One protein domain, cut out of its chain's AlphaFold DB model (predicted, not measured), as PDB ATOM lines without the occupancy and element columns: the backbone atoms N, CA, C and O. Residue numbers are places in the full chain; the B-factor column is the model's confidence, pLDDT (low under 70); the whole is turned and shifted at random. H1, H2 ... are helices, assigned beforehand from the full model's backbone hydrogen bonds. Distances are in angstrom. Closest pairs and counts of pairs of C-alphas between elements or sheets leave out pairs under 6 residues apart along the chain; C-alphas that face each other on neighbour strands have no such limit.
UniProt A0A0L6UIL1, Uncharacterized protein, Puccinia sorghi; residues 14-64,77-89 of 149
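Overview. This is residues 14 to 64 and 77 to 89 of the 149 residues of an uncharacterized protein of Puccinia sorghi (UniProt A0A0L6UIL1). One long, nearly straight helix, H1, makes nearly the whole length of this rod, and a short helix, H2, packs alongside residues 40 to 47 of it, running back the opposite way. Two stretches stick out free: residues 14 to 35, which belong to H1, and residues 51 to 64, of which 51 to 62 belong to H1. The printed part has 64 residues with two named helices, H1 then H2, and no named strand: all helix. It is extended, with a radius of gyration of the C-alphas of 20.7 A and spans of 77 by 16 by 11 A.

Arrangement. Start with H1, residues 14 to 62, and look at its residues 40 to 47, which alone touch H2, residues 79 to 87. The closest C-alphas are those of Ile 47 and Pro 79, 6.8 A apart. The two run opposite ways at a shallow tilt of 26 degrees. In H1 every O i to N i+4 pair is within hydrogen-bond range; in H2, 3 of 5 are.

Along the chain. Find C-alpha 14 at (188.821, -81.813, 247.595); from there H1 runs 72.0 A to C-alpha 62 at (204.930, -12.635, 259.377). H2 ends at C-alpha 87, at (194.135, -46.803, 260.995).

Size, cuts and confidence. The C-alphas of His 14 and Pro 64 are the two farthest apart, 77.6 A. Residues 65 to 76 are not printed, and C-alphas 64 and 77 are 28.5 A apart across this cut. The model's pLDDT is under 70 at residues 14 to 15, 63 to 64 and 77 to 89.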
ATOM      1  N   HIS A  14     189.309 -83.057 246.987       61.31
ATOM      2  CA  HIS A  14     188.821 -81.813 247.595       61.31
ATOM      3  C   HIS A  14     189.917 -81.052 248.379       61.31
ATOM      4  O   HIS A  14     189.909 -79.823 248.454       61.31
ATOM      5  N   CYS A  15     190.907 -81.783 248.902       67.56
ATOM      6  CA  CYS A  15     192.082 -81.272 249.602       67.56
ATOM      7  C   CYS A  15     192.985 -80.368 248.732       67.56
ATOM      8  O   CYS A  15     193.467 -79.331 249.203       67.56
ATOM      9  N   GLU A  16     193.195 -80.694 247.452       74.25
ATOM     10  CA  GLU A  16     194.051 -79.891 246.564       74.25
ATOM     11  C   GLU A  16     193.403 -78.542 246.231       74.25
ATOM     12  O   GLU A  16     194.059 -77.493 246.250       74.25
ATOM     13  N   CYS A  17     192.087 -78.555 246.010       79.62
ATOM     14  CA  CYS A  17     191.293 -77.354 245.782       79.62
ATOM     15  C   CYS A  17     191.354 -76.400 246.986       79.62
ATOM     16  O   CYS A  17     191.595 -75.201 246.812       79.62
ATOM     17  N   GLU A  18     191.211 -76.912 248.211       86.12
ATOM     18  CA  GLU A  18     191.336 -76.100 249.428       86.12
ATOM     19  C   GLU A  18     192.737 -75.494 249.589       86.12
ATOM     20  O   GLU A  18     192.867 -74.294 249.866       86.12
ATOM     21  N   CYS A  19     193.791 -76.275 249.333       91.31
ATOM     22  CA  CYS A  19     195.171 -75.791 249.382       91.31
ATOM     23  C   CYS A  19     195.413 -74.630 248.402       91.31
ATOM     24  O   CYS A  19     196.040 -73.619 248.757       91.31
ATOM     25  N   ILE A  20     194.880 -74.732 247.181       93.69
ATOM     26  CA  ILE A  20     194.976 -73.673 246.169       93.69
ATOM     27  C   ILE A  20     194.232 -72.415 246.634       93.69
ATOM     28  O   ILE A  20     194.786 -71.311 246.558       93.69
ATOM     29  N   ILE A  21     193.013 -72.561 247.160       93.62
ATOM     30  CA  ILE A  21     192.202 -71.435 247.649       93.62
ATOM     31  C   ILE A  21     192.925 -70.698 248.783       93.62
ATOM     32  O   ILE A  21     193.039 -69.467 248.743       93.62
ATOM     33  N   ILE A  22     193.471 -71.421 249.765       95.88
ATOM     34  CA  ILE A  22     194.216 -70.831 250.888       95.88
ATOM     35  C   ILE A  22     195.442 -70.064 250.379       95.88
ATOM     36  O   ILE A  22     195.683 -68.918 250.784       95.88
ATOM     37  N   ARG A  23     196.201 -70.650 249.443       96.88
ATOM     38  CA  ARG A  23     197.375 -69.996 248.848       96.88
ATOM     39  C   ARG A  23     196.998 -68.701 248.132       96.88
ATOM     40  O   ARG A  23     197.679 -67.689 248.316       96.88
ATOM     41  N   ARG A  24     195.911 -68.707 247.354       97.56
ATOM     42  CA  ARG A  24     195.413 -67.515 246.649       97.56
ATOM     43  C   ARG A  24     194.953 -66.434 247.621       97.56
ATOM     44  O   ARG A  24     195.379 -65.289 247.474       97.56
ATOM     45  N   LYS A  25     194.194 -66.786 248.665       97.94
ATOM     46  CA  LYS A  25     193.790 -65.838 249.722       97.94
ATOM     47  C   LYS A  25     195.002 -65.171 250.377       97.94
ATOM     48  O   LYS A  25     195.038 -63.949 250.511       97.94
ATOM     49  N   ARG A  26     196.041 -65.949 250.701       97.94
ATOM     50  CA  ARG A  26     197.289 -65.417 251.273       97.94
ATOM     51  C   ARG A  26     198.023 -64.478 250.309       97.94
ATOM     52  O   ARG A  26     198.566 -63.468 250.750       97.94
ATOM     53  N   GLN A  27     198.059 -64.790 249.013       98.12
ATOM     54  CA  GLN A  27     198.659 -63.904 248.005       98.12
ATOM     55  C   GLN A  27     197.908 -62.573 247.907       98.12
ATOM     56  O   GLN A  27     198.544 -61.521 247.947       98.12
ATOM     57  N   VAL A  28     196.573 -62.612 247.853       98.31
ATOM     58  CA  VAL A  28     195.740 -61.403 247.812       98.31
ATOM     59  C   VAL A  28     195.969 -60.544 249.054       98.31
ATOM     60  O   VAL A  28     196.234 -59.352 248.912       98.31
ATOM     61  N   ALA A  29     195.966 -61.143 250.248       97.69
ATOM     62  CA  ALA A  29     196.232 -60.423 251.493       97.69
ATOM     63  C   ALA A  29     197.589 -59.697 251.453       97.69
ATOM     64  O   ALA A  29     197.653 -58.496 251.701       97.69
ATOM     65  N   LYS A  30     198.662 -60.385 251.035       98.38
ATOM     66  CA  LYS A  30     199.997 -59.775 250.889       98.38
ATOM     67  C   LYS A  30     200.002 -58.600 249.905       98.38
ATOM     68  O   LYS A  30     200.618 -57.574 250.188       98.38
ATOM     69  N   CYS A  31     199.325 -58.739 248.764       98.19
ATOM     70  CA  CYS A  31     199.227 -57.670 247.770       98.19
ATOM     71  C   CYS A  31     198.479 -56.448 248.317       98.19
ATOM     72  O   CYS A  31     198.939 -55.320 248.131       98.19
ATOM     73  N   VAL A  32     197.363 -56.665 249.020       98.19
ATOM     74  CA  VAL A  32     196.577 -55.589 249.642       98.19
ATOM     75  C   VAL A  32     197.405 -54.860 250.697       98.19
ATOM     76  O   VAL A  32     197.505 -53.637 250.630       98.19
ATOM     77  N   THR A  33     198.069 -55.585 251.601       98.00
ATOM     78  CA  THR A  33     198.937 -54.979 252.623       98.00
ATOM     79  C   THR A  33     200.062 -54.160 251.993       98.00
ATOM     80  O   THR A  33     200.277 -53.014 252.380       98.00
ATOM     81  N   LYS A  34     200.751 -54.697 250.975       98.25
ATOM     82  CA  LYS A  34     201.828 -53.970 250.280       98.25
ATOM     83  C   LYS A  34     201.326 -52.659 249.674       98.25
ATOM     84  O   LYS A  34     201.972 -51.625 249.829       98.25
ATOM     85  N   ARG A  35     200.173 -52.697 248.999       98.12
ATOM     86  CA  ARG A  35     199.561 -51.505 248.402       98.12
ATOM     87  C   ARG A  35     199.161 -50.488 249.470       98.12
ATOM     88  O   ARG A  35     199.460 -49.311 249.308       98.12
ATOM     89  N   ASN A  36     198.522 -50.933 250.550       97.69
ATOM     90  CA  ASN A  36     198.079 -50.043 251.621       97.69
ATOM     91  C   ASN A  36     199.271 -49.349 252.288       97.69
ATOM     92  O   ASN A  36     199.235 -48.137 252.455       97.69
ATOM     93  N   ASN A  37     200.361 -50.073 252.553       97.62
ATOM     94  CA  ASN A  37     201.585 -49.481 253.099       97.62
ATOM     95  C   ASN A  37     202.157 -48.392 252.182       97.62
ATOM     96  O   ASN A  37     202.537 -47.323 252.655       97.62
ATOM     97  N   HIS A  38     202.171 -48.639 250.871       98.19
ATOM     98  CA  HIS A  38     202.642 -47.654 249.903       98.19
ATOM     99  C   HIS A  38     201.752 -46.401 249.863       98.19
ATOM    100  O   HIS A  38     202.257 -45.279 249.858       98.19
ATOM    101  N   ILE A  39     200.426 -46.576 249.904       98.00
ATOM    102  CA  ILE A  39     199.472 -45.459 249.989       98.00
ATOM    103  C   ILE A  39     199.712 -44.649 251.271       98.00
ATOM    104  O   ILE A  39     199.803 -43.424 251.204       98.00
ATOM    105  N   THR A  40     199.882 -45.309 252.421       97.31
ATOM    106  CA  THR A  40     200.183 -44.645 253.702       97.31
ATOM    107  C   THR A  40     201.450 -43.798 253.621       97.31
ATOM    108  O   THR A  40     201.480 -42.666 254.110       97.31
ATOM    109  N   GLU A  41     202.501 -44.324 252.993       98.12
ATOM    110  CA  GLU A  41     203.775 -43.626 252.812       98.12
ATOM    111  C   GLU A  41     203.617 -42.371 251.937       98.12
ATOM    112  O   GLU A  41     204.172 -41.313 252.250       98.12
ATOM    113  N   ILE A  42     202.838 -42.460 250.854       98.06
ATOM    114  CA  ILE A  42     202.524 -41.314 249.989       98.06
ATOM    115  C   ILE A  42     201.739 -40.257 250.769       98.06
ATOM    116  O   ILE A  42     202.151 -39.096 250.810       98.06
ATOM    117  N   VAL A  43     200.647 -40.650 251.430       97.94
ATOM    118  CA  VAL A  43     199.779 -39.721 252.173       97.94
ATOM    119  C   VAL A  43     200.558 -39.019 253.284       97.94
ATOM    120  O   VAL A  43     200.442 -37.806 253.457       97.94
ATOM    121  N   THR A  44     201.420 -39.747 253.990       97.69
ATOM    122  CA  THR A  44     202.252 -39.183 255.061       97.69
ATOM    123  C   THR A  44     203.229 -38.139 254.516       97.69
ATOM    124  O   THR A  44     203.356 -37.056 255.095       97.69
ATOM    125  N   ARG A  45     203.871 -38.409 253.369       97.56
ATOM    126  CA  ARG A  45     204.735 -37.433 252.685       97.56
ATOM    127  C   ARG A  45     203.962 -36.195 252.233       97.56
ATOM    128  O   ARG A  45     204.432 -35.083 252.457       97.56
ATOM    129  N   MET A  46     202.767 -36.369 251.667       97.88
ATOM    130  CA  MET A  46     201.910 -35.250 251.252       97.88
ATOM    131  C   MET A  46     201.505 -34.362 252.432       97.88
ATOM    132  O   MET A  46     201.577 -33.139 252.332       97.88
ATOM    133  N   ILE A  47     201.126 -34.959 253.565       95.88
ATOM    134  CA  ILE A  47     200.787 -34.213 254.785       95.88
ATOM    135  C   ILE A  47     202.000 -33.415 255.281       95.88
ATOM    136  O   ILE A  47     201.861 -32.243 255.629       95.88
ATOM    137  N   GLY A  48     203.192 -34.021 255.285       95.88
ATOM    138  CA  GLY A  48     204.431 -33.330 255.651       95.88
ATOM    139  C   GLY A  48     204.745 -32.154 254.722       95.88
ATOM    140  O   GLY A  48     205.036 -31.055 255.193       95.88
ATOM    141  N   ALA A  49     204.620 -32.356 253.408       95.81
ATOM    142  CA  ALA A  49     204.823 -31.306 252.413       95.81
ATOM    143  C   ALA A  49     203.821 -30.153 252.577       95.81
ATOM    144  O   ALA A  49     204.231 -28.993 252.573       95.81
ATOM    145  N   LYS A  50     202.535 -30.460 252.801       95.44
ATOM    146  CA  LYS A  50     201.490 -29.458 253.065       95.44
ATOM    147  C   LYS A  50     201.841 -28.592 254.273       95.44
ATOM    148  O   LYS A  50     201.845 -27.375 254.148       95.44
ATOM    149  N   ARG A  51     202.215 -29.207 255.403       93.62
ATOM    150  CA  ARG A  51     202.610 -28.469 256.616       93.62
ATOM    151  C   ARG A  51     203.841 -27.592 256.396       93.62
ATOM    152  O   ARG A  51     203.883 -26.472 256.884       93.62
ATOM    153  N   ASN A  52     204.838 -28.074 255.652       94.50
ATOM    154  CA  ASN A  52     206.026 -27.276 255.332       94.50
ATOM    155  C   ASN A  52     205.659 -26.035 254.498       94.50
ATOM    156  O   ASN A  52     206.174 -24.947 254.742       94.50
ATOM    157  N   ILE A  53     204.741 -26.182 253.537       94.31
ATOM    158  CA  ILE A  53     204.227 -25.051 252.755       94.31
ATOM    159  C   ILE A  53     203.457 -24.078 253.657       94.31
ATOM    160  O   ILE A  53     203.716 -22.882 253.577       94.31
ATOM    161  N   GLU A  54     202.574 -24.568 254.530       91.19
ATOM    162  CA  GLU A  54     201.818 -23.732 255.478       91.19
ATOM    163  C   GLU A  54     202.753 -22.896 256.361       91.19
ATOM    164  O   GLU A  54     202.625 -21.676 256.390       91.19
ATOM    165  N   ILE A  55     203.774 -23.518 256.962       91.25
ATOM    166  CA  ILE A  55     204.775 -22.819 257.785       91.25
ATOM    167  C   ILE A  55     205.541 -21.773 256.962       91.25
ATOM    168  O   ILE A  55     205.775 -20.658 257.425       91.25
ATOM    169  N   LYS A  56     205.943 -22.101 255.726       92.19
ATOM    170  CA  LYS A  56     206.627 -21.139 254.847       92.19
ATOM    171  C   LYS A  56     205.739 -19.945 254.505       92.19
ATOM    172  O   LYS A  56     206.235 -18.823 254.498       92.19
ATOM    173  N   VAL A  57     204.455 -20.173 254.239       89.81
ATOM    174  CA  VAL A  57     203.478 -19.109 253.974       89.81
ATOM    175  C   VAL A  57     203.292 -18.241 255.218       89.81
ATOM    176  O   VAL A  57     203.415 -17.025 255.114       89.81
ATOM    177  N   GLU A  58     203.091 -18.833 256.395       87.69
ATOM    178  CA  GLU A  58     202.972 -18.092 257.660       87.69
ATOM    179  C   GLU A  58     204.209 -17.231 257.949       87.69
ATOM    180  O   GLU A  58     204.075 -16.062 258.315       87.69
ATOM    181  N   ASN A  59     205.411 -17.761 257.711       84.31
ATOM    182  CA  ASN A  59     206.657 -17.014 257.877       84.31
ATOM    183  C   ASN A  59     206.764 -15.831 256.901       84.31
ATOM    184  O   ASN A  59     207.167 -14.745 257.311       84.31
ATOM    185  N   LEU A  60     206.367 -16.013 255.636       83.44
ATOM    186  CA  LEU A  60     206.337 -14.931 254.642       83.44
ATOM    187  C   LEU A  60     205.284 -13.863 254.975       83.44
ATOM    188  O   LEU A  60     205.512 -12.680 254.738       83.44
ATOM    189  N   LEU A  61     204.143 -14.253 255.550       77.69
ATOM    190  CA  LEU A  61     203.131 -13.302 256.025       77.69
ATOM    191  C   LEU A  61     203.563 -12.577 257.310       77.69
ATOM    192  O   LEU A  61     203.115 -11.459 257.556       77.69
ATOM    193  N   SER A  62     204.422 -13.200 258.119       73.38
ATOM    194  CA  SER A  62     204.930 -12.635 259.377       73.38
ATOM    195  C   SER A  62     206.140 -11.716 259.179       73.38
ATOM    196  O   SER A  62     206.467 -10.939 260.077       73.38
ATOM    197  N   THR A  63     206.804 -11.753 258.017       60.31
ATOM    198  CA  THR A  63     207.802 -10.738 257.656       60.31
ATOM    199  C   THR A  63     207.104  -9.419 257.305       60.31
ATOM    200  O   THR A  63     206.251  -9.412 256.417       60.31
ATOM    201  N   PRO A  64     207.445  -8.288 257.951       54.53
ATOM    202  CA  PRO A  64     206.829  -6.999 257.661       54.53
ATOM    203  C   PRO A  64     207.323  -6.470 256.307       54.53
ATOM    204  O   PRO A  64     208.254  -5.673 256.235       54.53
ATOM    205  N   GLN A  77     190.721 -28.809 255.870       56.56
ATOM    206  CA  GLN A  77     189.938 -29.914 256.470       56.56
ATOM    207  C   GLN A  77     190.126 -31.301 255.818       56.56
ATOM    208  O   GLN A  77     189.727 -32.297 256.398       56.56
ATOM    209  N   GLY A  78     190.779 -31.426 254.658       60.31
ATOM    210  CA  GLY A  78     190.790 -32.696 253.900       60.31
ATOM    211  C   GLY A  78     191.748 -33.824 254.357       60.31
ATOM    212  O   GLY A  78     191.330 -34.979 254.393       60.31
ATOM    213  N   PRO A  79     193.041 -33.577 254.665       58.50
ATOM    214  CA  PRO A  79     194.022 -34.678 254.724       58.50
ATOM    215  C   PRO A  79     194.072 -35.453 256.048       58.50
ATOM    216  O   PRO A  79     194.516 -36.599 256.082       58.50
ATOM    217  N   THR A  80     193.683 -34.823 257.158       59.25
ATOM    218  CA  THR A  80     193.835 -35.384 258.511       59.25
ATOM    219  C   THR A  80     192.807 -36.454 258.845       59.25
ATOM    220  O   THR A  80     193.109 -37.344 259.642       59.25
ATOM    221  N   ASP A  81     191.625 -36.403 258.235       59.06
ATOM    222  CA  ASP A  81     190.564 -37.374 258.504       59.06
ATOM    223  C   ASP A  81     190.770 -38.680 257.717       59.06
ATOM    224  O   ASP A  81     190.556 -39.759 258.265       59.06
ATOM    225  N   LEU A  82     191.392 -38.615 256.531       59.50
ATOM    226  CA  LEU A  82     191.779 -39.803 255.752       59.50
ATOM    227  C   LEU A  82     192.790 -40.711 256.482       59.50
ATOM    228  O   LEU A  82     192.767 -41.930 256.319       59.50
ATOM    229  N   LEU A  83     193.674 -40.144 257.312       59.84
ATOM    230  CA  LEU A  83     194.648 -40.924 258.087       59.84
ATOM    231  C   LEU A  83     193.985 -41.692 259.246       59.84
ATOM    232  O   LEU A  83     194.418 -42.794 259.594       59.84
ATOM    233  N   LYS A  84     192.938 -41.114 259.849       63.09
ATOM    234  CA  LYS A  84     192.194 -41.742 260.954       63.09
ATOM    235  C   LYS A  84     191.397 -42.947 260.459       63.09
ATOM    236  O   LYS A  84     191.373 -43.973 261.137       63.09
ATOM    237  N   ASP A  85     190.828 -42.848 259.261       59.81
ATOM    238  CA  ASP A  85     190.065 -43.936 258.650       59.81
ATOM    239  C   ASP A  85     190.961 -45.090 258.184       59.81
ATOM    240  O   ASP A  85     190.580 -46.255 258.297       59.81
ATOM    241  N   LEU A  86     192.195 -44.805 257.752       57.19
ATOM    242  CA  LEU A  86     193.144 -45.852 257.366       57.19
ATOM    243  C   LEU A  86     193.593 -46.705 258.567       57.19
ATOM    244  O   LEU A  86     193.690 -47.923 258.440       57.19
ATOM    245  N   LYS A  87     193.766 -46.097 259.751       57.59
ATOM    246  CA  LYS A  87     194.135 -46.803 260.995       57.59
ATOM    247  C   LYS A  87     193.031 -47.691 261.583       57.59
ATOM    248  O   LYS A  87     193.338 -48.582 262.371       57.59
ATOM    249  N   ARG A  88     191.756 -47.479 261.238       57.53
ATOM    250  CA  ARG A  88     190.644 -48.328 261.721       57.53
ATOM    251  C   ARG A  88     190.587 -49.706 261.059       57.53
ATOM    252  O   ARG A  88     189.898 -50.581 261.572       57.53
ATOM    253  N   ASN A  89     191.302 -49.910 259.953       54.34
ATOM    254  CA  ASN A  89     191.237 -51.142 259.164       54.34
ATOM    255  C   ASN A  89     192.320 -52.180 259.519       54.34
ATOM    256  O   ASN A  89     192.371 -53.230 258.888       54.34
TER     257      ASN A  89